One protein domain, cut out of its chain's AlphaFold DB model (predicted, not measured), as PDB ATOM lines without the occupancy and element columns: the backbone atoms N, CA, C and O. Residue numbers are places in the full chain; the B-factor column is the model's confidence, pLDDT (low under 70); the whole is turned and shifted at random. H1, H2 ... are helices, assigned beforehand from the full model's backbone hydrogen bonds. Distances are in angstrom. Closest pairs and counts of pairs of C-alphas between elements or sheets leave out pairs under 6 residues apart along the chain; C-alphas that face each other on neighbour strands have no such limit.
ATOM      1  N   ASN A   8     -43.620   8.114 -10.959       81.88
ATOM      2  CA  ASN A   8     -44.473   8.586  -9.852       81.88
ATOM      3  C   ASN A   8     -44.303   7.811  -8.526       81.88
ATOM      4  O   ASN A   8     -44.602   8.334  -7.455       81.88
ATOM      5  N   LYS A   9     -43.893   6.535  -8.574       81.44
ATOM      6  CA  LYS A   9     -43.634   5.721  -7.370       81.44
ATOM      7  C   LYS A   9     -42.211   5.877  -6.846       81.44
ATOM      8  O   LYS A   9     -41.981   5.631  -5.666       81.44
ATOM      9  N   LEU A  10     -41.266   6.235  -7.710       85.12
ATOM     10  CA  LEU A  10     -39.943   6.670  -7.286       85.12
ATOM     11  C   LEU A  10     -40.052   8.029  -6.590       85.12
ATOM     12  O   LEU A  10     -39.520   8.183  -5.498       85.12
ATOM     13  N   ASP A  11     -40.836   8.951  -7.148       84.81
ATOM     14  CA  ASP A  11     -41.101  10.260  -6.546       84.81
ATOM     15  C   ASP A  11     -41.771  10.111  -5.175       84.81
ATOM     16  O   ASP A  11     -41.326  10.707  -4.200       84.81
ATOM     17  N   GLN A  12     -42.778   9.236  -5.055       84.62
ATOM     18  CA  GLN A  12     -43.403   8.916  -3.764       84.62
ATOM     19  C   GLN A  12     -42.433   8.258  -2.769       84.62
ATOM     20  O   GLN A  12     -42.530   8.525  -1.574       84.62
ATOM     21  N   LEU A  13     -41.487   7.430  -3.231       88.31
ATOM     22  CA  LEU A  13     -40.457   6.835  -2.374       88.31
ATOM     23  C   LEU A  13     -39.478   7.892  -1.842       88.31
ATOM     24  O   LEU A  13     -39.133   7.867  -0.664       88.31
ATOM     25  N   LEU A  14     -39.045   8.819  -2.699       90.00
ATOM     26  CA  LEU A  14     -38.140   9.910  -2.336       90.00
ATOM     27  C   LEU A  14     -38.842  10.958  -1.456       90.00
ATOM     28  O   LEU A  14     -38.260  11.428  -0.481       90.00
ATOM     29  N   TYR A  15     -40.117  11.248  -1.718       87.69
ATOM     30  CA  TYR A  15     -40.955  12.085  -0.858       87.69
ATOM     31  C   TYR A  15     -41.164  11.452   0.526       87.69
ATOM     32  O   TYR A  15     -40.985  12.115   1.542       87.69
ATOM     33  N   GLU A  16     -41.461  10.150   0.609       88.12
ATOM     34  CA  GLU A  16     -41.532   9.473   1.910       88.12
ATOM     35  C   GLU A  16     -40.159   9.415   2.608       88.12
ATOM     36  O   GLU A  16     -40.096   9.358   3.836       88.12
ATOM     37  N   ALA A  17     -39.056   9.483   1.850       90.25
ATOM     38  CA  ALA A  17     -37.719   9.593   2.418       90.25
ATOM     39  C   ALA A  17     -37.460  10.973   3.049       90.25
ATOM     40  O   ALA A  17     -36.911  11.002   4.150       90.25
ATOM     41  N   THR A  18     -37.880  12.097   2.442       88.62
ATOM     42  CA  THR A  18     -37.755  13.424   3.095       88.62
ATOM     43  C   THR A  18     -38.608  13.504   4.356       88.62
ATOM     44  O   THR A  18     -38.095  13.881   5.406       88.62
ATOM     45  N   GLN A  19     -39.860  13.038   4.300       84.75
ATOM     46  CA  GLN A  19     -40.776  12.987   5.452       84.75
ATOM     47  C   GLN A  19     -40.257  12.109   6.609       84.75
ATOM     48  O   GLN A  19     -40.729  12.219   7.735       84.75
ATOM     49  N   LYS A  20     -39.283  11.224   6.351       85.44
ATOM     50  CA  LYS A  20     -38.630  10.370   7.357       85.44
ATOM     51  C   LYS A  20     -37.128  10.646   7.486       85.44
ATOM     52  O   LYS A  20     -36.412   9.797   8.017       85.44
ATOM     53  N   GLN A  21     -36.636  11.810   7.037       86.56
ATOM     54  CA  GLN A  21     -35.197  12.088   6.866       86.56
ATOM     55  C   GLN A  21     -34.348  11.727   8.099       86.56
ATOM     56  O   GLN A  21     -33.310  11.081   7.962       86.56
ATOM     57  N   HIS A  22     -34.806  12.070   9.308       83.31
ATOM     58  CA  HIS A  22     -34.060  11.832  10.545       83.31
ATOM     59  C   HIS A  22     -34.151  10.380  11.030       83.31
ATOM     60  O   HIS A  22     -33.180   9.862  11.566       83.31
ATOM     61  N   GLU A  23     -35.292   9.706  10.843       82.69
ATOM     62  CA  GLU A  23     -35.418   8.280  11.184       82.69
ATOM     63  C   GLU A  23     -34.603   7.406  10.222       82.69
ATOM     64  O   GLU A  23     -34.039   6.382  10.609       82.69
ATOM     65  N   LEU A  24     -34.541   7.820   8.953       85.94
ATOM     66  CA  LEU A  24     -33.778   7.137   7.923       85.94
ATOM     67  C   LEU A  24     -32.281   7.421   8.024       85.94
ATOM     68  O   LEU A  24     -31.527   6.502   7.751       85.94
ATOM     69  N   SER A  25     -31.816   8.611   8.419       81.69
ATOM     70  CA  SER A  25     -30.375   8.935   8.420       81.69
ATOM     71  C   SER A  25     -29.535   7.943   9.246       81.69
ATOM     72  O   SER A  25     -28.606   7.324   8.716       81.69
ATOM     73  N   ASP A  26     -29.934   7.690  10.498       79.19
ATOM     74  CA  ASP A  26     -29.281   6.707  11.373       79.19
ATOM     75  C   ASP A  26     -29.344   5.293  10.781       79.19
ATOM     76  O   ASP A  26     -28.334   4.584  10.704       79.19
ATOM     77  N   PHE A  27     -30.527   4.887  10.308       85.50
ATOM     78  CA  PHE A  27     -30.745   3.579   9.693       85.50
ATOM     79  C   PHE A  27     -29.928   3.386   8.406       85.50
ATOM     80  O   PHE A  27     -29.385   2.305   8.190       85.50
ATOM     81  N   LEU A  28     -29.802   4.415   7.568       86.69
ATOM     82  CA  LEU A  28     -29.053   4.393   6.315       86.69
ATOM     83  C   LEU A  28     -27.558   4.222   6.586       86.69
ATOM     84  O   LEU A  28     -26.936   3.348   5.984       86.69
ATOM     85  N   SER A  29     -27.001   4.958   7.555       83.38
ATOM     86  CA  SER A  29     -25.603   4.777   7.976       83.38
ATOM     87  C   SER A  29     -25.318   3.342   8.450       83.38
ATOM     88  O   SER A  29     -24.276   2.764   8.141       83.38
ATOM     89  N   PHE A  30     -26.285   2.725   9.136       83.81
ATOM     90  CA  PHE A  30     -26.193   1.357   9.637       83.81
ATOM     91  C   PHE A  30     -26.375   0.302   8.533       83.81
ATOM     92  O   PHE A  30     -25.596  -0.649   8.461       83.81
ATOM     93  N   ILE A  31     -27.364   0.458   7.648       85.12
ATOM     94  CA  ILE A  31     -27.723  -0.547   6.634       85.12
ATOM     95  C   ILE A  31     -26.829  -0.508   5.386       85.12
ATOM     96  O   ILE A  31     -26.781  -1.488   4.639       85.12
ATOM     97  N   LEU A  32     -26.113   0.601   5.169       86.00
ATOM     98  CA  LEU A  32     -25.102   0.752   4.118       86.00
ATOM     99  C   LEU A  32     -23.675   0.420   4.602       86.00
ATOM    100  O   LEU A  32     -22.751   0.413   3.791       86.00
ATOM    101  N   SER A  33     -23.497   0.094   5.889       84.38
ATOM    102  CA  SER A  33     -22.269  -0.530   6.400       84.38
ATOM    103  C   SER A  33     -22.084  -1.953   5.847       84.38
ATOM    104  O   SER A  33     -23.044  -2.582   5.392       84.38
ATOM    105  N   GLU A  34     -20.863  -2.494   5.924       73.69
ATOM    106  CA  GLU A  34     -20.507  -3.811   5.363       73.69
ATOM    107  C   GLU A  34     -21.455  -4.939   5.821       73.69
ATOM    108  O   GLU A  34     -21.901  -5.759   5.012       73.69
ATOM    109  N   ASN A  35     -21.864  -4.912   7.095       78.19
ATOM    110  CA  ASN A  35     -22.741  -5.919   7.698       78.19
ATOM    111  C   ASN A  35     -24.241  -5.642   7.470       78.19
ATOM    112  O   ASN A  35     -25.083  -6.487   7.784       78.19
ATOM    113  N   GLY A  36     -24.638  -4.482   6.935       76.25
ATOM    114  CA  GLY A  36     -26.052  -4.096   6.789       76.25
ATOM    115  C   GLY A  36     -26.862  -5.051   5.898       76.25
ATOM    116  O   GLY A  36     -28.022  -5.368   6.174       76.25
ATOM    117  N   LYS A  37     -26.209  -5.634   4.888       82.12
ATOM    118  CA  LYS A  37     -26.766  -6.701   4.043       82.12
ATOM    119  C   LYS A  37     -27.113  -7.971   4.831       82.12
ATOM    120  O   LYS A  37     -28.067  -8.656   4.463       82.12
ATOM    121  N   GLU A  38     -26.373  -8.294   5.888       82.19
ATOM    122  CA  GLU A  38     -26.627  -9.472   6.729       82.19
ATOM    123  C   GLU A  38     -27.834  -9.257   7.646       82.19
ATOM    124  O   GLU A  38     -28.667 -10.150   7.780       82.19
ATOM    125  N   HIS A  39     -28.013  -8.041   8.163       80.94
ATOM    126  CA  HIS A  39     -29.193  -7.654   8.944       80.94
ATOM    127  C   HIS A  39     -30.491  -7.801   8.126       80.94
ATOM    128  O   HIS A  39     -31.483  -8.342   8.620       80.94
ATOM    129  N   LEU A  40     -30.470  -7.437   6.836       82.44
ATOM    130  CA  LEU A  40     -31.595  -7.693   5.923       82.44
ATOM    131  C   LEU A  40     -31.810  -9.191   5.624       82.44
ATOM    132  O   LEU A  40     -32.938  -9.599   5.352       82.44
ATOM    133  N   ARG A  41     -30.765 -10.033   5.680       85.25
ATOM    134  CA  ARG A  41     -30.906 -11.501   5.566       85.25
ATOM    135  C   ARG A  41     -31.509 -12.108   6.830       85.25
ATOM    136  O   ARG A  41     -32.392 -12.956   6.712       85.25
ATOM    137  N   ALA A  42     -31.092 -11.634   8.004       83.38
ATOM    138  CA  ALA A  42     -31.637 -12.042   9.293       83.38
ATOM    139  C   ALA A  42     -33.142 -11.743   9.389       83.38
ATOM    140  O   ALA A  42     -33.907 -12.641   9.729       83.38
ATOM    141  N   PHE A  43     -33.589 -10.546   8.980       81.44
ATOM    142  CA  PHE A  43     -35.020 -10.204   8.932       81.44
ATOM    143  C   PHE A  43     -35.856 -11.211   8.124       81.44
ATOM    144  O   PHE A  43     -36.964 -11.550   8.529       81.44
ATOM    145  N   PHE A  44     -35.326 -11.708   7.003       82.94
ATOM    146  CA  PHE A  44     -35.984 -12.686   6.130       82.94
ATOM    147  C   PHE A  44     -35.695 -14.160   6.492       82.94
ATOM    148  O   PHE A  44     -36.036 -15.052   5.712       82.94
ATOM    149  N   ASN A  45     -35.062 -14.443   7.639       83.06
ATOM    150  CA  ASN A  45     -34.649 -15.791   8.060       83.06
ATOM    151  C   ASN A  45     -33.807 -16.546   6.999       83.06
ATOM    152  O   ASN A  45     -33.973 -17.752   6.777       83.06
ATOM    153  N   LEU A  46     -32.912 -15.826   6.311       83.12
ATOM    154  CA  LEU A  46     -32.037 -16.361   5.262       83.12
ATOM    155  C   LEU A  46     -30.649 -16.714   5.814       83.12
ATOM    156  O   LEU A  46     -29.907 -15.835   6.251       83.12
ATOM    157  N   GLY A  47     -30.260 -17.988   5.719       77.88
ATOM    158  CA  GLY A  47     -28.927 -18.455   6.120       77.88
ATOM    159  C   GLY A  47     -27.823 -17.913   5.198       77.88
ATOM    160  O   GLY A  47     -28.110 -17.585   4.044       77.88
ATOM    161  N   PRO A  48     -26.551 -17.826   5.634       71.62
ATOM    162  CA  PRO A  48     -25.481 -17.162   4.875       71.62
ATOM    163  C   PRO A  48     -25.326 -17.704   3.444       71.62
ATOM    164  O   PRO A  48     -25.247 -16.925   2.496       71.62
ATOM    165  N   ASN A  49     -25.424 -19.025   3.270       71.38
ATOM    166  CA  ASN A  49     -25.213 -19.701   1.984       71.38
ATOM    167  C   ASN A  49     -26.397 -19.582   0.996       71.38
ATOM    168  O   ASN A  49     -26.261 -19.962  -0.163       71.38
ATOM    169  N   GLU A  50     -27.565 -19.069   1.404       78.38
ATOM    170  CA  GLU A  50     -28.772 -19.037   0.556       78.38
ATOM    171  C   GLU A  50     -28.705 -17.926  -0.519       78.38
ATOM    172  O   GLU A  50     -29.249 -16.827  -0.360       78.38
ATOM    173  N   THR A  51     -27.981 -18.193  -1.608       81.12
ATOM    174  CA  THR A  51     -27.822 -17.304  -2.774       81.12
ATOM    175  C   THR A  51     -28.907 -17.539  -3.838       81.12
ATOM    176  O   THR A  51     -29.575 -18.570  -3.831       81.12
ATOM    177  N   ASN A  52     -29.069 -16.604  -4.791       80.31
ATOM    178  CA  ASN A  52     -29.982 -16.775  -5.939       80.31
ATOM    179  C   ASN A  52     -29.765 -18.118  -6.660       80.31
ATOM    180  O   ASN A  52     -30.742 -18.796  -6.951       80.31
ATOM    181  N   GLN A  53     -28.508 -18.478  -6.943       80.62
ATOM    182  CA  GLN A  53     -28.154 -19.670  -7.723       80.62
ATOM    183  C   GLN A  53     -28.473 -20.953  -6.951       80.62
ATOM    184  O   GLN A  53     -29.267 -21.754  -7.430       80.62
ATOM    185  N   GLN A  54     -28.001 -21.086  -5.705       82.19
ATOM    186  CA  GLN A  54     -28.291 -22.274  -4.888       82.19
ATOM    187  C   GLN A  54     -29.786 -22.439  -4.575       82.19
ATOM    188  O   GLN A  54     -30.263 -23.560  -4.413       82.19
ATOM    189  N   LEU A  55     -30.548 -21.341  -4.472       82.56
ATOM    190  CA  LEU A  55     -32.004 -21.417  -4.335       82.56
ATOM    191  C   LEU A  55     -32.681 -21.811  -5.657       82.56
ATOM    192  O   LEU A  55     -33.603 -22.617  -5.620       82.56
ATOM    193  N   LEU A  56     -32.222 -21.304  -6.806       82.31
ATOM    194  CA  LEU A  56     -32.747 -21.669  -8.129       82.31
ATOM    195  C   LEU A  56     -32.496 -23.152  -8.451       82.31
ATOM    196  O   LEU A  56     -33.419 -23.848  -8.865       82.31
ATOM    197  N   GLU A  57     -31.287 -23.647  -8.180       81.62
ATOM    198  CA  GLU A  57     -30.908 -25.062  -8.303       81.62
ATOM    199  C   GLU A  57     -31.809 -25.954  -7.437       81.62
ATOM    200  O   GLU A  57     -32.388 -26.921  -7.933       81.62
ATOM    201  N   LYS A  58     -32.008 -25.593  -6.160       82.81
ATOM    202  CA  LYS A  58     -32.926 -26.309  -5.257       82.81
ATOM    203  C   LYS A  58     -34.374 -26.256  -5.741       82.81
ATOM    204  O   LYS A  58     -35.052 -27.274  -5.702       82.81
ATOM    205  N   ILE A  59     -34.848 -25.111  -6.240       83.44
ATOM    206  CA  ILE A  59     -36.191 -24.981  -6.830       83.44
ATOM    207  C   ILE A  59     -36.349 -25.941  -8.015       83.44
ATOM    208  O   ILE A  59     -37.340 -26.664  -8.070       83.44
ATOM    209  N   GLN A  60     -35.377 -25.996  -8.931       81.31
ATOM    210  CA  GLN A  60     -35.424 -26.874 -10.105       81.31
ATOM    211  C   GLN A  60     -35.370 -28.362  -9.712       81.31
ATOM    212  O   GLN A  60     -36.150 -29.158 -10.232       81.31
ATOM    213  N   GLN A  61     -34.530 -28.728  -8.737       82.12
ATOM    214  CA  GLN A  61     -34.447 -30.088  -8.184       82.12
ATOM    215  C   GLN A  61     -35.743 -30.515  -7.471       82.12
ATOM    216  O   GLN A  61     -36.249 -31.608  -7.719       82.12
ATOM    217  N   THR A  62     -36.324 -29.664  -6.617       81.56
ATOM    218  CA  THR A  62     -37.578 -29.973  -5.906       81.56
ATOM    219  C   THR A  62     -38.778 -30.029  -6.863       81.56
ATOM    220  O   THR A  62     -39.649 -30.883  -6.683       81.56
ATOM    221  N   ALA A  63     -38.809 -29.171  -7.892       79.19
ATOM    222  CA  ALA A  63     -39.873 -29.109  -8.902       79.19
ATOM    223  C   ALA A  63     -39.814 -30.215  -9.968       79.19
ATOM    224  O   ALA A  63     -40.790 -30.410 -10.691       79.19
ATOM    225  N   ALA A  64     -38.707 -30.953 -10.080       79.31
ATOM    226  CA  ALA A  64     -38.653 -32.134 -10.929       79.31
ATOM    227  C   ALA A  64     -39.566 -33.243 -10.368       79.31
ATOM    228  O   ALA A  64     -39.498 -33.588  -9.184       79.31
ATOM    229  N   LEU A  65     -40.414 -33.826 -11.218       74.56
ATOM    230  CA  LEU A  65     -41.164 -35.041 -10.887       74.56
ATOM    231  C   LEU A  65     -40.296 -36.292 -11.111       74.56
ATOM    232  O   LEU A  65     -39.518 -36.325 -12.068       74.56
ATOM    233  N   PRO A  66     -40.454 -37.353 -10.299       74.44
ATOM    234  CA  PRO A  66     -39.817 -38.637 -10.565       74.44
ATOM    235  C   PRO A  66     -40.208 -39.226 -11.925       74.44
ATOM    236  O   PRO A  66     -41.329 -39.054 -12.412       74.44
ATOM    237  N   SER A  67     -39.307 -40.011 -12.516       70.19
ATOM    238  CA  SER A  67     -39.513 -40.621 -13.837       70.19
ATOM    239  C   SER A  67     -40.697 -41.599 -13.897       70.19
ATOM    240  O   SER A  67     -41.282 -41.770 -14.967       70.19
ATOM    241  N   TYR A  68     -41.099 -42.201 -12.770       70.56
ATOM    242  CA  TYR A  68     -42.329 -42.996 -12.681       70.56
ATOM    243  C   TYR A  68     -43.588 -42.112 -12.722       70.56
ATOM    244  O   TYR A  68     -44.513 -42.405 -13.477       70.56
ATOM    245  N   ALA A  69     -43.598 -40.997 -11.985       68.44
ATOM    246  CA  ALA A  69     -44.728 -40.073 -11.923       68.44
ATOM    247  C   ALA A  69     -44.966 -39.381 -13.275       68.44
ATOM    248  O   ALA A  69     -46.111 -39.263 -13.706       68.44
ATOM    249  N   ILE A  70     -43.897 -39.008 -13.992       70.50
ATOM    250  CA  ILE A  70     -43.994 -38.459 -15.357       70.50
ATOM    251  C   ILE A  70     -44.619 -39.485 -16.314       70.50
ATOM    252  O   ILE A  70     -45.570 -39.147 -17.019       70.50
ATOM    253  N   LYS A  71     -44.147 -40.742 -16.309       69.56
ATOM    254  CA  LYS A  71     -44.704 -41.814 -17.156       69.56
ATOM    255  C   LYS A  71     -46.183 -42.077 -16.857       69.56
ATOM    256  O   LYS A  71     -46.980 -42.139 -17.790       69.56
ATOM    257  N   TYR A  72     -46.556 -42.165 -15.579       69.25
ATOM    258  CA  TYR A  72     -47.948 -42.355 -15.157       69.25
ATOM    259  C   TYR A  72     -48.841 -41.172 -15.586       69.25
ATOM    260  O   TYR A  72     -49.905 -41.361 -16.178       69.25
ATOM    261  N   CYS A  73     -48.384 -39.932 -15.377       66.62
ATOM    262  CA  CYS A  73     -49.116 -38.742 -15.817       66.62
ATOM    263  C   CYS A  73     -49.289 -38.692 -17.342       66.62
ATOM    264  O   CYS A  73     -50.334 -38.246 -17.816       66.62
ATOM    265  N   GLN A  74     -48.305 -39.163 -18.118       68.12
ATOM    266  CA  GLN A  74     -48.396 -39.249 -19.579       68.12
ATOM    267  C   GLN A  74     -49.490 -40.233 -20.025       68.12
ATOM    268  O   GLN A  74     -50.348 -39.842 -20.824       68.12
ATOM    269  N   THR A  75     -49.522 -41.458 -19.483       65.69
ATOM    270  CA  THR A  75     -50.497 -42.500 -19.874       65.69
ATOM    271  C   THR A  75     -51.949 -42.153 -19.545       65.69
ATOM    272  O   THR A  75     -52.842 -42.562 -20.282       65.69
ATOM    273  N   TYR A  76     -52.202 -41.368 -18.491       60.44
ATOM    274  CA  TYR A  76     -53.558 -41.003 -18.049       60.44
ATOM    275  C   TYR A  76     -53.914 -39.518 -18.288       60.44
ATOM    276  O   TYR A  76     -54.829 -38.974 -17.664       60.44
ATOM    277  N   SER A  77     -53.210 -38.842 -19.204       58.59
ATOM    278  CA  SER A  77     -53.407 -37.411 -19.488       58.59
ATOM    279  C   SER A  77     -54.680 -37.094 -20.293       58.59
ATOM    280  O   SER A  77     -54.918 -37.619 -21.379       58.59
ATOM    281  N   THR A  78     -55.475 -36.134 -19.805       63.31
ATOM    282  CA  THR A  78     -56.486 -35.437 -20.626       63.31
ATOM    283  C   THR A  78     -55.805 -34.366 -21.501       63.31
ATOM    284  O   THR A  78     -54.712 -33.911 -21.150       63.31
ATOM    285  N   PRO A  79     -56.415 -33.877 -22.604       58.28
ATOM    286  CA  PRO A  79     -55.804 -32.825 -23.428       58.28
ATOM    287  C   PRO A  79     -55.494 -31.523 -22.664       58.28
ATOM    288  O   PRO A  79     -54.548 -30.832 -23.023       58.28
ATOM    289  N   LYS A  80     -56.211 -31.212 -21.571       58.19
ATOM    290  CA  LYS A  80     -55.901 -30.063 -20.694       58.19
ATOM    291  C   LYS A  80     -54.694 -30.289 -19.772       58.19
ATOM    292  O   LYS A  80     -54.174 -29.320 -19.227       58.19
ATOM    293  N   ASN A  81     -54.245 -31.534 -19.601       65.81
ATOM    294  CA  ASN A  81     -53.116 -31.883 -18.733       65.81
ATOM    295  C   ASN A  81     -51.793 -31.995 -19.508       65.81
ATOM    296  O   ASN A  81     -50.735 -31.852 -18.900       65.81
ATOM    297  N   LYS A  82     -51.832 -32.218 -20.832       66.81
ATOM    298  CA  LYS A  82     -50.625 -32.335 -21.673       66.81
ATOM    299  C   LYS A  82     -49.738 -31.090 -21.604       66.81
ATOM    300  O   LYS A  82     -48.557 -31.222 -21.324       66.81
ATOM    301  N   ASP A  83     -50.335 -29.900 -21.680       70.50
ATOM    302  CA  ASP A  83     -49.674 -28.597 -21.481       70.50
ATOM    303  C   ASP A  83     -48.889 -28.494 -20.150       70.50
ATOM    304  O   ASP A  83     -47.825 -27.881 -20.094       70.50
ATOM    305  N   ILE A  84     -49.369 -29.129 -19.074       70.62
ATOM    306  CA  ILE A  84     -48.681 -29.143 -17.771       70.62
ATOM    307  C   ILE A  84     -47.487 -30.112 -17.807       70.62
ATOM    308  O   ILE A  84     -46.420 -29.804 -17.282       70.62
ATOM    309  N   ILE A  85     -47.649 -31.270 -18.453       71.06
ATOM    310  CA  ILE A  85     -46.598 -32.289 -18.607       71.06
ATOM    311  C   ILE A  85     -45.484 -31.785 -19.539       71.06
ATOM    312  O   ILE A  85     -44.306 -31.979 -19.253       71.06
ATOM    313  N   GLU A  86     -45.832 -31.069 -20.607       72.38
ATOM    314  CA  GLU A  86     -44.875 -30.390 -21.485       72.38
ATOM    315  C   GLU A  86     -44.079 -29.320 -20.724       72.38
ATOM    316  O   GLU A  86     -42.863 -29.240 -20.886       72.38
ATOM    317  N   LYS A  87     -44.709 -28.575 -19.805       76.38
ATOM    318  CA  LYS A  87     -44.009 -27.617 -18.926       76.38
ATOM    319  C   LYS A  87     -43.076 -28.290 -17.918       76.38
ATOM    320  O   LYS A  87     -42.010 -27.745 -17.646       76.38
ATOM    321  N   PHE A  88     -43.407 -29.483 -17.417       74.12
ATOM    322  CA  PHE A  88     -42.463 -30.293 -16.632       74.12
ATOM    323  C   PHE A  88     -41.240 -30.730 -17.456       74.12
ATOM    324  O   PHE A  88     -40.122 -30.696 -16.947       74.12
ATOM    325  N   LEU A  89     -41.426 -31.096 -18.730       72.31
ATOM    326  CA  LEU A  89     -40.316 -31.445 -19.627       72.31
ATOM    327  C   LEU A  89     -39.461 -30.215 -19.988       72.31
ATOM    328  O   LEU A  89     -38.237 -30.308 -19.999       72.31
ATOM    329  N   GLN A  90     -40.083 -29.051 -20.205       76.75
ATOM    330  CA  GLN A  90     -39.387 -27.773 -20.416       76.75
ATOM    331  C   GLN A  90     -38.602 -27.324 -19.174       76.75
ATOM    332  O   GLN A  90     -37.516 -26.768 -19.300       76.75
ATOM    333  N   LEU A  91     -39.100 -27.592 -17.962       76.44
ATOM    334  CA  LEU A  91     -38.405 -27.264 -16.712       76.44
ATOM    335  C   LEU A  91     -37.083 -28.034 -16.549       76.44
ATOM    336  O   LEU A  91     -36.147 -27.507 -15.949       76.44
ATOM    337  N   ALA A  92     -36.977 -29.236 -17.122       69.56
ATOM    338  CA  ALA A  92     -35.743 -30.025 -17.133       69.56
ATOM    339  C   ALA A  92     -34.681 -29.512 -18.131       69.56
ATOM    340  O   ALA A  92     -33.519 -29.894 -18.022       69.56
ATOM    341  N   THR A  93     -35.057 -28.656 -19.090       70.19
ATOM    342  CA  THR A  93     -34.152 -28.079 -20.106       70.19
ATOM    343  C   THR A  93     -34.012 -26.554 -20.019       70.19
ATOM    344  O   THR A  93     -33.231 -25.965 -20.764       70.19
ATOM    345  N   ALA A  94     -34.742 -25.898 -19.114       73.62
ATOM    346  CA  ALA A  94     -34.685 -24.455 -18.916       73.62
ATOM    347  C   ALA A  94     -33.436 -24.028 -18.125       73.62
ATOM    348  O   ALA A  94     -33.239 -24.455 -16.987       73.62
ATOM    349  N   SER A  95     -32.648 -23.121 -18.710       70.50
ATOM    350  CA  SER A  95     -31.453 -22.519 -18.087       70.50
ATOM    351  C   SER A  95     -31.652 -21.069 -17.618       70.50
ATOM    352  O   SER A  95     -30.790 -20.527 -16.931       70.50
ATOM    353  N   ASP A  96     -32.745 -20.410 -18.016       76.44
ATOM    354  CA  ASP A  96     -33.015 -19.007 -17.669       76.44
ATOM    355  C   ASP A  96     -33.742 -18.867 -16.322       76.44
ATOM    356  O   ASP A  96     -34.772 -19.502 -16.089       76.44
ATOM    357  N   GLU A  97     -33.243 -17.965 -15.471       73.88
ATOM    358  CA  GLU A  97     -33.780 -17.670 -14.136       73.88
ATOM    359  C   GLU A  97     -35.266 -17.277 -14.201       73.88
ATOM    360  O   GLU A  97     -36.081 -17.776 -13.423       73.88
ATOM    361  N   THR A  98     -35.641 -16.409 -15.145       72.56
ATOM    362  CA  THR A  98     -37.032 -15.967 -15.325       72.56
ATOM    363  C   THR A  98     -37.939 -17.082 -15.840       72.56
ATOM    364  O   THR A  98     -39.057 -17.238 -15.343       72.56
ATOM    365  N   ASN A  99     -37.472 -17.883 -16.799       77.88
ATOM    366  CA  ASN A  99     -38.244 -18.979 -17.375       77.88
ATOM    367  C   ASN A  99     -38.516 -20.093 -16.350       77.88
ATOM    368  O   ASN A  99     -39.667 -20.490 -16.184       77.88
ATOM    369  N   ILE A 100     -37.500 -20.531 -15.592       76.25
ATOM    370  CA  ILE A 100     -37.644 -21.561 -14.543       76.25
ATOM    371  C   ILE A 100     -38.739 -21.163 -13.540       76.25
ATOM    372  O   ILE A 100     -39.639 -21.952 -13.252       76.25
ATOM    373  N   ILE A 101     -38.713 -19.923 -13.042       77.06
ATOM    374  CA  ILE A 101     -39.677 -19.445 -12.038       77.06
ATOM    375  C   ILE A 101     -41.091 -19.353 -12.619       77.06
ATOM    376  O   ILE A 101     -42.053 -19.738 -11.949       77.06
ATOM    377  N   ASN A 102     -41.232 -18.884 -13.862       77.44
ATOM    378  CA  ASN A 102     -42.523 -18.822 -14.549       77.44
ATOM    379  C   ASN A 102     -43.107 -20.224 -14.787       77.44
ATOM    380  O   ASN A 102     -44.295 -20.439 -14.532       77.44
ATOM    381  N   LEU A 103     -42.277 -21.191 -15.197       75.25
ATOM    382  CA  LEU A 103     -42.662 -22.594 -15.357       75.25
ATOM    383  C   LEU A 103     -43.145 -23.181 -14.025       75.25
ATOM    384  O   LEU A 103     -44.318 -23.549 -13.939       75.25
ATOM    385  N   VAL A 104     -42.318 -23.163 -12.969       77.94
ATOM    386  CA  VAL A 104     -42.682 -23.649 -11.617       77.94
ATOM    387  C   VAL A 104     -43.992 -23.019 -11.134       77.94
ATOM    388  O   VAL A 104     -44.893 -23.729 -10.684       77.94
ATOM    389  N   SER A 105     -44.124 -21.697 -11.274       75.31
ATOM    390  CA  SER A 105     -45.320 -20.958 -10.851       75.31
ATOM    391  C   SER A 105     -46.569 -21.385 -11.626       75.31
ATOM    392  O   SER A 105     -47.626 -21.554 -11.027       75.31
ATOM    393  N   SER A 106     -46.461 -21.600 -12.942       74.50
ATOM    394  CA  SER A 106     -47.586 -22.015 -13.797       74.50
ATOM    395  C   SER A 106     -48.019 -23.476 -13.598       74.50
ATOM    396  O   SER A 106     -49.189 -23.814 -13.802       74.50
ATOM    397  N   ILE A 107     -47.079 -24.335 -13.194       74.56
ATOM    398  CA  ILE A 107     -47.303 -25.751 -12.904       74.56
ATOM    399  C   ILE A 107     -48.010 -25.891 -11.551       74.56
ATOM    400  O   ILE A 107     -49.135 -26.389 -11.485       74.56
ATOM    401  N   TYR A 108     -47.361 -25.426 -10.480       75.31
ATOM    402  CA  TYR A 108     -47.724 -25.756  -9.101       75.31
ATOM    403  C   TYR A 108     -48.693 -24.767  -8.438       75.31
ATOM    404  O   TYR A 108     -49.331 -25.122  -7.443       75.31
ATOM    405  N   PHE A 109     -48.840 -23.551  -8.967       77.88
ATOM    406  CA  PHE A 109     -49.609 -22.479  -8.332       77.88
ATOM    407  C   PHE A 109     -50.639 -21.855  -9.286       77.88
ATOM    408  O   PHE A 109     -50.629 -22.044 -10.502       77.88
ATOM    409  N   LEU A 110     -51.585 -21.115  -8.712       69.38
ATOM    410  CA  LEU A 110     -52.509 -20.247  -9.441       69.38
ATOM    411  C   LEU A 110     -51.922 -18.830  -9.553       69.38
ATOM    412  O   LEU A 110     -51.015 -18.466  -8.807       69.38
ATOM    413  N   LYS A 111     -52.502 -17.971 -10.409       56.59
ATOM    414  CA  LYS A 111     -52.083 -16.560 -10.617       56.59
ATOM    415  C   LYS A 111     -52.046 -15.669  -9.351       56.59
ATOM    416  O   LYS A 111     -51.645 -14.517  -9.442       56.59
ATOM    417  N   ILE A 112     -52.485 -16.176  -8.197       50.44
ATOM    418  CA  ILE A 112     -52.555 -15.481  -6.898       50.44
ATOM    419  C   ILE A 112     -51.686 -16.222  -5.852       50.44
ATOM    420  O   ILE A 112     -51.995 -16.226  -4.668       50.44
ATOM    421  N   GLY A 113     -50.658 -16.969  -6.279       58.62
ATOM    422  CA  GLY A 113     -49.716 -17.683  -5.396       58.62
ATOM    423  C   GLY A 113     -50.297 -18.854  -4.587       58.62
ATOM    424  O   GLY A 113     -49.548 -19.598  -3.964       58.62
ATOM    425  N   LYS A 114     -51.620 -19.060  -4.601       67.50
ATOM    426  CA  LYS A 114     -52.277 -20.202  -3.947       67.50
ATOM    427  C   LYS A 114     -51.895 -21.518  -4.642       67.50
ATOM    428  O   LYS A 114     -51.829 -21.525  -5.877       67.50
ATOM    429  N   PRO A 115     -51.688 -22.621  -3.897       72.06
ATOM    430  CA  PRO A 115     -51.389 -23.921  -4.488       72.06
ATOM    431  C   PRO A 115     -52.517 -24.359  -5.426       72.06
ATOM    432  O   PRO A 115     -53.706 -24.160  -5.157       72.06
ATOM    433  N   ARG A 116     -52.135 -24.938  -6.563       74.25
ATOM    434  CA  ARG A 116     -53.060 -25.529  -7.528       74.25
ATOM    435  C   ARG A 116     -53.580 -26.853  -6.965       74.25
ATOM    436  O   ARG A 116     -52.785 -27.708  -6.604       74.25
ATOM    437  N   ASN A 117     -54.897 -27.027  -6.888       73.00
ATOM    438  CA  ASN A 117     -55.494 -28.274  -6.408       73.00
ATOM    439  C   ASN A 117     -55.427 -29.350  -7.514       73.00
ATOM    440  O   ASN A 117     -55.983 -29.141  -8.599       73.00
ATOM    441  N   PHE A 118     -54.751 -30.471  -7.245       68.88
ATOM    442  CA  PHE A 118     -54.511 -31.537  -8.224       68.88
ATOM    443  C   PHE A 118     -55.610 -32.618  -8.270       68.88
ATOM    444  O   PHE A 118     -55.841 -33.165  -9.351       68.88
ATOM    445  N   SER A 119     -56.385 -32.815  -7.195       61.94
ATOM    446  CA  SER A 119     -57.483 -33.808  -7.086       61.94
ATOM    447  C   SER A 119     -58.551 -33.745  -8.187       61.94
ATOM    448  O   SER A 119     -59.283 -34.704  -8.425       61.94
ATOM    449  N   ARG A 120     -58.668 -32.599  -8.873       57.62
ATOM    450  CA  ARG A 120     -59.624 -32.376  -9.972       57.62
ATOM    451  C   ARG A 120     -59.029 -32.555 -11.372       57.62
ATOM    452  O   ARG A 120     -59.777 -32.461 -12.342       57.62
ATOM    453  N   LEU A 121     -57.716 -32.755 -11.503       57.22
ATOM    454  CA  LEU A 121     -57.038 -32.826 -12.804       57.22
ATOM    455  C   LEU A 121     -56.964 -34.252 -13.367       57.22
ATOM    456  O   LEU A 121     -57.036 -34.414 -14.584       57.22
ATOM    457  N   PHE A 122     -56.863 -35.275 -12.517       59.78
ATOM    458  CA  PHE A 122     -56.713 -36.678 -12.926       59.78
ATOM    459  C   PHE A 122     -57.915 -37.484 -12.413       59.78
ATOM    460  O   PHE A 122     -58.032 -37.797 -11.236       59.78
ATOM    461  N   SER A 123     -58.889 -37.736 -13.292       51.09
ATOM    462  CA  SER A 123     -60.284 -37.994 -12.893       51.09
ATOM    463  C   SER A 123     -60.671 -39.460 -12.636       51.09
ATOM    464  O   SER A 123     -61.855 -39.739 -12.434       51.09
ATOM    465  N   LYS A 124     -59.723 -40.407 -12.626       52.72
ATOM    466  CA  LYS A 124     -60.000 -41.831 -12.363       52.72
ATOM    467  C   LYS A 124     -59.619 -42.227 -10.935       52.72
ATOM    468  O   LYS A 124     -58.457 -42.458 -10.635       52.72
ATOM    469  N   LYS A 125     -60.631 -42.368 -10.072       49.88
ATOM    470  CA  LYS A 125     -60.528 -42.816  -8.665       49.88
ATOM    471  C   LYS A 125     -60.205 -44.321  -8.505       49.88
ATOM    472  O   LYS A 125     -60.773 -44.970  -7.633       49.88
ATOM    473  N   SER A 126     -59.395 -44.907  -9.385       49.75
ATOM    474  CA  SER A 126     -59.284 -46.369  -9.530       49.75
ATOM    475  C   SER A 126     -57.856 -46.873  -9.762       49.75
ATOM    476  O   SER A 126     -57.684 -47.871 -10.451       49.75
ATOM    477  N   ASP A 127     -56.856 -46.181  -9.209       57.78
ATOM    478  CA  ASP A 127     -55.463 -46.637  -9.128       57.78
ATOM    479  C   ASP A 127     -54.929 -46.370  -7.713       57.78
ATOM    480  O   ASP A 127     -55.001 -45.240  -7.223       57.78
ATOM    481  N   GLU A 128     -54.342 -47.381  -7.071       63.34
ATOM    482  CA  GLU A 128     -53.761 -47.276  -5.717       63.34
ATOM    483  C   GLU A 128     -52.541 -46.337  -5.655       63.34
ATOM    484  O   GLU A 128     -52.179 -45.832  -4.595       63.34
ATOM    485  N   ILE A 129     -51.919 -46.077  -6.808       65.88
ATOM    486  CA  ILE A 129     -50.704 -45.264  -6.949       65.88
ATOM    487  C   ILE A 129     -51.022 -43.758  -6.935       65.88
ATOM    488  O   ILE A 129     -50.187 -42.957  -6.508       65.88
ATOM    489  N   TRP A 130     -52.222 -43.341  -7.365       68.75
ATOM    490  CA  TRP A 130     -52.539 -41.912  -7.488       68.75
ATOM    491  C   TRP A 130     -52.472 -41.141  -6.151       68.75
ATOM    492  O   TRP A 130     -51.807 -40.106  -6.131       68.75
ATOM    493  N   PRO A 131     -53.035 -41.623  -5.021       73.25
ATOM    494  CA  PRO A 131     -52.938 -40.922  -3.734       73.25
ATOM    495  C   PRO A 131     -51.498 -40.711  -3.238       73.25
ATOM    496  O   PRO A 131     -51.230 -39.748  -2.523       73.25
ATOM    497  N   PHE A 132     -50.563 -41.586  -3.626       74.69
ATOM    498  CA  PHE A 132     -49.143 -41.431  -3.304       74.69
ATOM    499  C   PHE A 132     -48.505 -40.297  -4.122       74.69
ATOM    500  O   PHE A 132     -47.838 -39.434  -3.555       74.69
ATOM    501  N   ILE A 133     -48.772 -40.252  -5.434       72.88
ATOM    502  CA  ILE A 133     -48.302 -39.178  -6.329       72.88
ATOM    503  C   ILE A 133     -48.929 -37.828  -5.946       72.88
ATOM    504  O   ILE A 133     -48.239 -36.813  -5.936       72.88
ATOM    505  N   GLU A 134     -50.219 -37.806  -5.601       74.88
ATOM    506  CA  GLU A 134     -50.918 -36.595  -5.160       74.88
ATOM    507  C   GLU A 134     -50.286 -36.022  -3.884       74.88
ATOM    508  O   GLU A 134     -49.947 -34.839  -3.854       74.88
ATOM    509  N   LYS A 135     -50.003 -36.868  -2.884       78.88
ATOM    510  CA  LYS A 135     -49.297 -36.442  -1.670       78.88
ATOM    511  C   LYS A 135     -47.866 -35.963  -1.951       78.88
ATOM    512  O   LYS A 135     -47.461 -34.938  -1.411       78.88
ATOM    513  N   GLU A 136     -47.109 -36.650  -2.813       79.50
ATOM    514  CA  GLU A 136     -45.759 -36.205  -3.200       79.50
ATOM    515  C   GLU A 136     -45.794 -34.821  -3.879       79.50
ATOM    516  O   GLU A 136     -44.917 -33.984  -3.652       79.50
ATOM    517  N   ILE A 137     -46.831 -34.549  -4.678       77.44
ATOM    518  CA  ILE A 137     -47.066 -33.240  -5.297       77.44
ATOM    519  C   ILE A 137     -47.417 -32.180  -4.244       77.44
ATOM    520  O   ILE A 137     -46.865 -31.082  -4.323       77.44
ATOM    521  N   GLU A 138     -48.264 -32.477  -3.254       80.00
ATOM    522  CA  GLU A 138     -48.590 -31.538  -2.166       80.00
ATOM    523  C   GLU A 138     -47.367 -31.226  -1.280       80.00
ATOM    524  O   GLU A 138     -47.083 -30.057  -1.001       80.00
ATOM    525  N   ASP A 139     -46.572 -32.234  -0.910       82.19
ATOM    526  CA  ASP A 139     -45.321 -32.045  -0.162       82.19
ATOM    527  C   ASP A 139     -44.310 -31.202  -0.971       82.19
ATOM    528  O   ASP A 139     -43.703 -30.263  -0.436       82.19
ATOM    529  N   LYS A 140     -44.196 -31.437  -2.289       83.00
ATOM    530  CA  LYS A 140     -43.412 -30.589  -3.205       83.00
ATOM    531  C   LYS A 140     -43.970 -29.166  -3.308       83.00
ATOM    532  O   LYS A 140     -43.180 -28.227  -3.277       83.00
ATOM    533  N   GLN A 141     -45.289 -28.961  -3.381       81.50
ATOM    534  CA  GLN A 141     -45.903 -27.620  -3.383       81.50
ATOM    535  C   GLN A 141     -45.552 -26.840  -2.115       81.50
ATOM    536  O   GLN A 141     -45.168 -25.670  -2.197       81.50
ATOM    537  N   ASN A 142     -45.640 -27.489  -0.953       83.06
ATOM    538  CA  ASN A 142     -45.305 -26.887   0.332       83.06
ATOM    539  C   ASN A 142     -43.831 -26.454   0.370       83.06
ATOM    540  O   ASN A 142     -43.546 -25.285   0.646       83.06
ATOM    541  N   GLN A 143     -42.899 -27.337  -0.008       84.44
ATOM    542  CA  GLN A 143     -41.466 -27.015  -0.083       84.44
ATOM    543  C   GLN A 143     -41.160 -25.909  -1.108       84.44
ATOM    544  O   GLN A 143     -40.442 -24.955  -0.795       84.44
ATOM    545  N   LEU A 144     -41.740 -25.981  -2.310       84.06
ATOM    546  CA  LEU A 144     -41.556 -24.976  -3.361       84.06
ATOM    547  C   LEU A 144     -42.093 -23.604  -2.952       84.06
ATOM    548  O   LEU A 144     -41.471 -22.604  -3.295       84.06
ATOM    549  N   SER A 145     -43.191 -23.533  -2.190       83.06
ATOM    550  CA  SER A 145     -43.711 -22.252  -1.693       83.06
ATOM    551  C   SER A 145     -42.689 -21.528  -0.806       83.06
ATOM    552  O   SER A 145     -42.476 -20.327  -0.962       83.06
ATOM    553  N   ILE A 146     -41.986 -22.272   0.058       84.25
ATOM    554  CA  ILE A 146     -40.951 -21.750   0.959       84.25
ATOM    555  C   ILE A 146     -39.697 -21.357   0.167       84.25
ATOM    556  O   ILE A 146     -39.125 -20.293   0.407       84.25
ATOM    557  N   LEU A 147     -39.272 -22.182  -0.796       84.44
ATOM    558  CA  LEU A 147     -38.101 -21.890  -1.628       84.44
ATOM    559  C   LEU A 147     -38.322 -20.671  -2.537       84.44
ATOM    560  O   LEU A 147     -37.442 -19.814  -2.621       84.44
ATOM    561  N   LEU A 148     -39.496 -20.551  -3.169       83.00
ATOM    562  CA  LEU A 148     -39.874 -19.389  -3.982       83.00
ATOM    563  C   LEU A 148     -39.975 -18.115  -3.135       83.00
ATOM    564  O   LEU A 148     -39.507 -17.064  -3.572       83.00
ATOM    565  N   GLU A 149     -40.531 -18.195  -1.923       83.50
ATOM    566  CA  GLU A 149     -40.572 -17.070  -0.983       83.50
ATOM    567  C   GLU A 149     -39.157 -16.623  -0.586       83.50
ATOM    568  O   GLU A 149     -38.806 -15.463  -0.803       83.50
ATOM    569  N   LYS A 150     -38.298 -17.541  -0.115       85.00
ATOM    570  CA  LYS A 150     -36.886 -17.241   0.194       85.00
ATOM    571  C   LYS A 150     -36.154 -16.622  -0.993       85.00
ATOM    572  O   LYS A 150     -35.425 -15.643  -0.839       85.00
ATOM    573  N   TYR A 151     -36.367 -17.163  -2.187       85.25
ATOM    574  CA  TYR A 151     -35.778 -16.658  -3.417       85.25
ATOM    575  C   TYR A 151     -36.238 -15.216  -3.733       85.25
ATOM    576  O   TYR A 151     -35.409 -14.358  -4.061       85.25
ATOM    577  N   GLN A 152     -37.531 -14.904  -3.561       83.19
ATOM    578  CA  GLN A 152     -38.035 -13.530  -3.673       83.19
ATOM    579  C   GLN A 152     -37.409 -12.607  -2.620       83.19
ATOM    580  O   GLN A 152     -37.022 -11.488  -2.963       83.19
ATOM    581  N   CYS A 153     -37.224 -13.073  -1.381       86.81
ATOM    582  CA  CYS A 153     -36.538 -12.319  -0.329       86.81
ATOM    583  C   CYS A 153     -35.094 -11.947  -0.725       86.81
ATOM    584  O   CYS A 153     -34.706 -10.789  -0.576       86.81
ATOM    585  N   VAL A 154     -34.307 -12.853  -1.326       86.25
ATOM    586  CA  VAL A 154     -32.943 -12.509  -1.795       86.25
ATOM    587  C   VAL A 154     -32.968 -11.448  -2.909       86.25
ATOM    588  O   VAL A 154     -32.124 -10.545  -2.914       86.25
ATOM    589  N   LYS A 155     -33.950 -11.487  -3.825       84.75
ATOM    590  CA  LYS A 155     -34.152 -10.409  -4.815       84.75
ATOM    591  C   LYS A 155     -34.579  -9.090  -4.153       84.75
ATOM    592  O   LYS A 155     -34.058  -8.039  -4.528       84.75
ATOM    593  N   LEU A 156     -35.446  -9.130  -3.140       87.12
ATOM    594  CA  LEU A 156     -35.886  -7.952  -2.381       87.12
ATOM    595  C   LEU A 156     -34.747  -7.259  -1.628       87.12
ATOM    596  O   LEU A 156     -34.715  -6.031  -1.629       87.12
ATOM    597  N   ILE A 157     -33.789  -8.002  -1.062       87.94
ATOM    598  CA  ILE A 157     -32.601  -7.422  -0.404       87.94
ATOM    599  C   ILE A 157     -31.787  -6.578  -1.394       87.94
ATOM    600  O   ILE A 157     -31.444  -5.438  -1.090       87.94
ATOM    601  N   LYS A 158     -31.526  -7.094  -2.606       87.12
ATOM    602  CA  LYS A 158     -30.800  -6.349  -3.653       87.12
ATOM    603  C   LYS A 158     -31.528  -5.060  -4.056       87.12
ATOM    604  O   LYS A 158     -30.883  -4.048  -4.311       87.12
ATOM    605  N   LEU A 159     -32.862  -5.093  -4.113       88.44
ATOM    606  CA  LEU A 159     -33.681  -3.919  -4.426       88.44
ATOM    607  C   LEU A 159     -33.713  -2.906  -3.273       88.44
ATOM    608  O   LEU A 159     -33.622  -1.711  -3.532       88.44
ATOM    609  N   ASN A 160     -33.786  -3.374  -2.026       90.38
ATOM    610  CA  ASN A 160     -33.777  -2.532  -0.830       90.38
ATOM    611  C   ASN A 160     -32.447  -1.794  -0.659       90.38
ATOM    612  O   ASN A 160     -32.459  -0.583  -0.488       90.38
ATOM    613  N   ILE A 161     -31.304  -2.476  -0.803       89.62
ATOM    614  CA  ILE A 161     -29.984  -1.824  -0.737       89.62
ATOM    615  C   ILE A 161     -29.871  -0.716  -1.797       89.62
ATOM    616  O   ILE A 161     -29.483   0.400  -1.469       89.62
ATOM    617  N   ALA A 162     -30.298  -0.977  -3.038       89.94
ATOM    618  CA  ALA A 162     -30.302   0.036  -4.097       89.94
ATOM    619  C   ALA A 162     -31.269   1.211  -3.823       89.94
ATOM    620  O   ALA A 162     -31.005   2.329  -4.259       89.94
ATOM    621  N   ALA A 163     -32.378   0.980  -3.108       90.94
ATOM    622  CA  ALA A 163     -33.280   2.040  -2.652       90.94
ATOM    623  C   ALA A 163     -32.647   2.895  -1.558       90.94
ATOM    624  O   ALA A 163     -32.635   4.116  -1.671       90.94
ATOM    625  N   PHE A 164     -32.062   2.261  -0.547       92.00
ATOM    626  CA  PHE A 164     -31.394   2.943   0.556       92.00
ATOM    627  C   PHE A 164     -30.182   3.758   0.079       92.00
ATOM    628  O   PHE A 164     -30.041   4.905   0.488       92.00
ATOM    629  N   GLN A 165     -29.388   3.246  -0.868       91.81
ATOM    630  CA  GLN A 165     -28.310   4.012  -1.514       91.81
ATOM    631  C   GLN A 165     -28.825   5.261  -2.247       91.81
ATOM    632  O   GLN A 165     -28.235   6.331  -2.127       91.81
ATOM    633  N   LEU A 166     -29.935   5.150  -2.987       91.88
ATOM    634  CA  LEU A 166     -30.524   6.298  -3.681       91.88
ATOM    635  C   LEU A 166     -31.100   7.328  -2.695       91.88
ATOM    636  O   LEU A 166     -30.917   8.527  -2.892       91.88
ATOM    637  N   CYS A 167     -31.749   6.866  -1.623       93.19
ATOM    638  CA  CYS A 167     -32.306   7.732  -0.582       93.19
ATOM    639  C   CYS A 167     -31.209   8.458   0.207       93.19
ATOM    640  O   CYS A 167     -31.363   9.639   0.482       93.19
ATOM    641  N   ASP A 168     -30.092   7.798   0.521       93.38
ATOM    642  CA  ASP A 168     -28.926   8.414   1.169       93.38
ATOM    643  C   ASP A 168     -28.334   9.561   0.328       93.38
ATOM    644  O   ASP A 168     -28.133  10.665   0.837       93.38
ATOM    645  N   ILE A 169     -28.131   9.340  -0.976       92.94
ATOM    646  CA  ILE A 169     -27.649  10.377  -1.905       92.94
ATOM    647  C   ILE A 169     -28.653  11.536  -1.998       92.94
ATOM    648  O   ILE A 169     -28.269  12.702  -1.905       92.94
ATOM    649  N   TYR A 170     -29.940  11.227  -2.154       93.81
ATOM    650  CA  TYR A 170     -30.999  12.226  -2.283       93.81
ATOM    651  C   TYR A 170     -31.194  13.058  -1.003       93.81
ATOM    652  O   TYR A 170     -31.305  14.281  -1.081       93.81
ATOM    653  N   LEU A 171     -31.153  12.433   0.178       93.06
ATOM    654  CA  LEU A 171     -31.254  13.130   1.464       93.06
ATOM    655  C   LEU A 171     -30.045  14.029   1.736       93.06
ATOM    656  O   LEU A 171     -30.223  15.116   2.280       93.06
ATOM    657  N   LYS A 172     -28.836  13.638   1.311       92.12
ATOM    658  CA  LYS A 172     -27.655  14.518   1.359       92.12
ATOM    659  C   LYS A 172     -27.862  15.770   0.508       92.12
ATOM    660  O   LYS A 172     -27.722  16.874   1.023       92.12
ATOM    661  N   ILE A 173     -28.303  15.607  -0.743       93.38
ATOM    662  CA  ILE A 173     -28.632  16.730  -1.639       93.38
ATOM    663  C   ILE A 173     -29.714  17.631  -1.019       93.38
ATOM    664  O   ILE A 173     -29.557  18.849  -1.008       93.38
ATOM    665  N   TYR A 174     -30.780  17.056  -0.455       91.50
ATOM    666  CA  TYR A 174     -31.861  17.806   0.199       91.50
ATOM    667  C   TYR A 174     -31.368  18.626   1.401       91.50
ATOM    668  O   TYR A 174     -31.643  19.822   1.503       91.50
ATOM    669  N   VAL A 175     -30.589  18.006   2.290       90.75
ATOM    670  CA  VAL A 175     -30.022  18.660   3.475       90.75
ATOM    671  C   VAL A 175     -29.019  19.753   3.090       90.75
ATOM    672  O   VAL A 175     -29.019  20.822   3.701       90.75
ATOM    673  N   ASP A 176     -28.193  19.537   2.067       92.69
ATOM    674  CA  ASP A 176     -27.221  20.537   1.620       92.69
ATOM    675  C   ASP A 176     -27.886  21.704   0.868       92.69
ATOM    676  O   ASP A 176     -27.476  22.852   1.053       92.69
ATOM    677  N   LEU A 177     -28.982  21.464   0.137       91.25
ATOM    678  CA  LEU A 177     -29.839  22.526  -0.408       91.25
ATOM    679  C   LEU A 177     -30.521  23.347   0.697       91.25
ATOM    680  O   LEU A 177     -30.545  24.576   0.602       91.25
ATOM    681  N   LYS A 178     -31.027  22.714   1.767       91.25
ATOM    682  CA  LYS A 178     -31.586  23.441   2.924       91.25
ATOM    683  C   LYS A 178     -30.534  24.327   3.596       91.25
ATOM    684  O   LYS A 178     -30.782  25.517   3.783       91.25
ATOM    685  N   LYS A 179     -29.328  23.800   3.853       90.12
ATOM    686  CA  LYS A 179     -28.194  24.581   4.392       90.12
ATOM    687  C   LYS A 179     -27.812  25.754   3.489       90.12
ATOM    688  O   LYS A 179     -27.660  26.865   3.988       90.12
TER     689      LYS A 179
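AT A GLANCE: This is residues 8 to 179 of the 834 residues of the protein "DNA helicase" of Bartonella sp. JB15 (UniProt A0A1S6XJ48). One very long helix, H8, is the spine of a rod, with shorter helices along it: H1 packs on its residues 167 to 174, H2 on 161 to 171, H3 on 154 to 161 near its middle, and H4 lengthwise on 140 to 155, while H5, H6 and H7 fold back and forth, with H7 next to H4 and H5 near the first residues of H8. The 172 printed residues have eight named helices, H1 to H8 in order, and no named strand: all helix. The whole is loose, with a radius of gyration of the C-alphas of 22.4 A and spans of 78 by 33 by 25 A.

HOW THE PARTS SIT: Start at H1, residues 8 to 19, which touches the hub H8, residues 130 to 179, at a steep tilt of 61 degrees; the closest C-alphas, Ala 17 and Cys 167, are 6.5 A apart. Next, H2, residues 21 to 31, touches H8 with closest C-alphas Leu 28 and Phe 164, 6.4 A apart. H3, residues 36 to 43, touches H8 at C-alphas Leu 40 and Ile 157, 6.4 A apart as the closest. H4, residues 52 to 63, touches residues 140 to 155 of H8 alone at a shallow tilt of 20 degrees, opposite ways, with C-alphas Leu 55 and Tyr 151 closest at 6.1 A. H5, residues 67 to 75, and H6, residues 79 to 91, form a helical hairpin, with C-alphas Gln 74 and Ile 85 closest at 7.3 A. H6 and H7, residues 97 to 108, form another, with C-alphas Ile 84 and Ile 107 closest at 6.1 A. H4, H7 and H8 are a bundle, helices side by side, though H4 and H7 only just touch, with 3 pairs of C-alphas within 8 A, Ala 63 and Val 104 closest at 6.7 A. Every O i to N i+4 pair is within hydrogen-bond range in H1, H3, H4, H5 and H7; in H2 it is 5 of 7, in H6 7 of 9, in H8 45 of 46.

IN THESE COORDINATES: Find C-alpha 8 at (-44.473, 8.586, -9.852), where H1 begins. H8 runs 71.8 A from C-alpha 130 at (-52.539, -41.912, -7.488) to C-alpha 179 at (-28.194, 24.581, 4.392); H6 measures 19.5 A.

THE WHOLE: The two farthest C-alphas, Ser 126 and Lys 179, are 78.7 A apart. The printed part has no cut; residues 109 to 129 make the long link from H7 to H8. Look for pLDDT under 70 at 32 residues, among them 71 to 82 and 118 to 130.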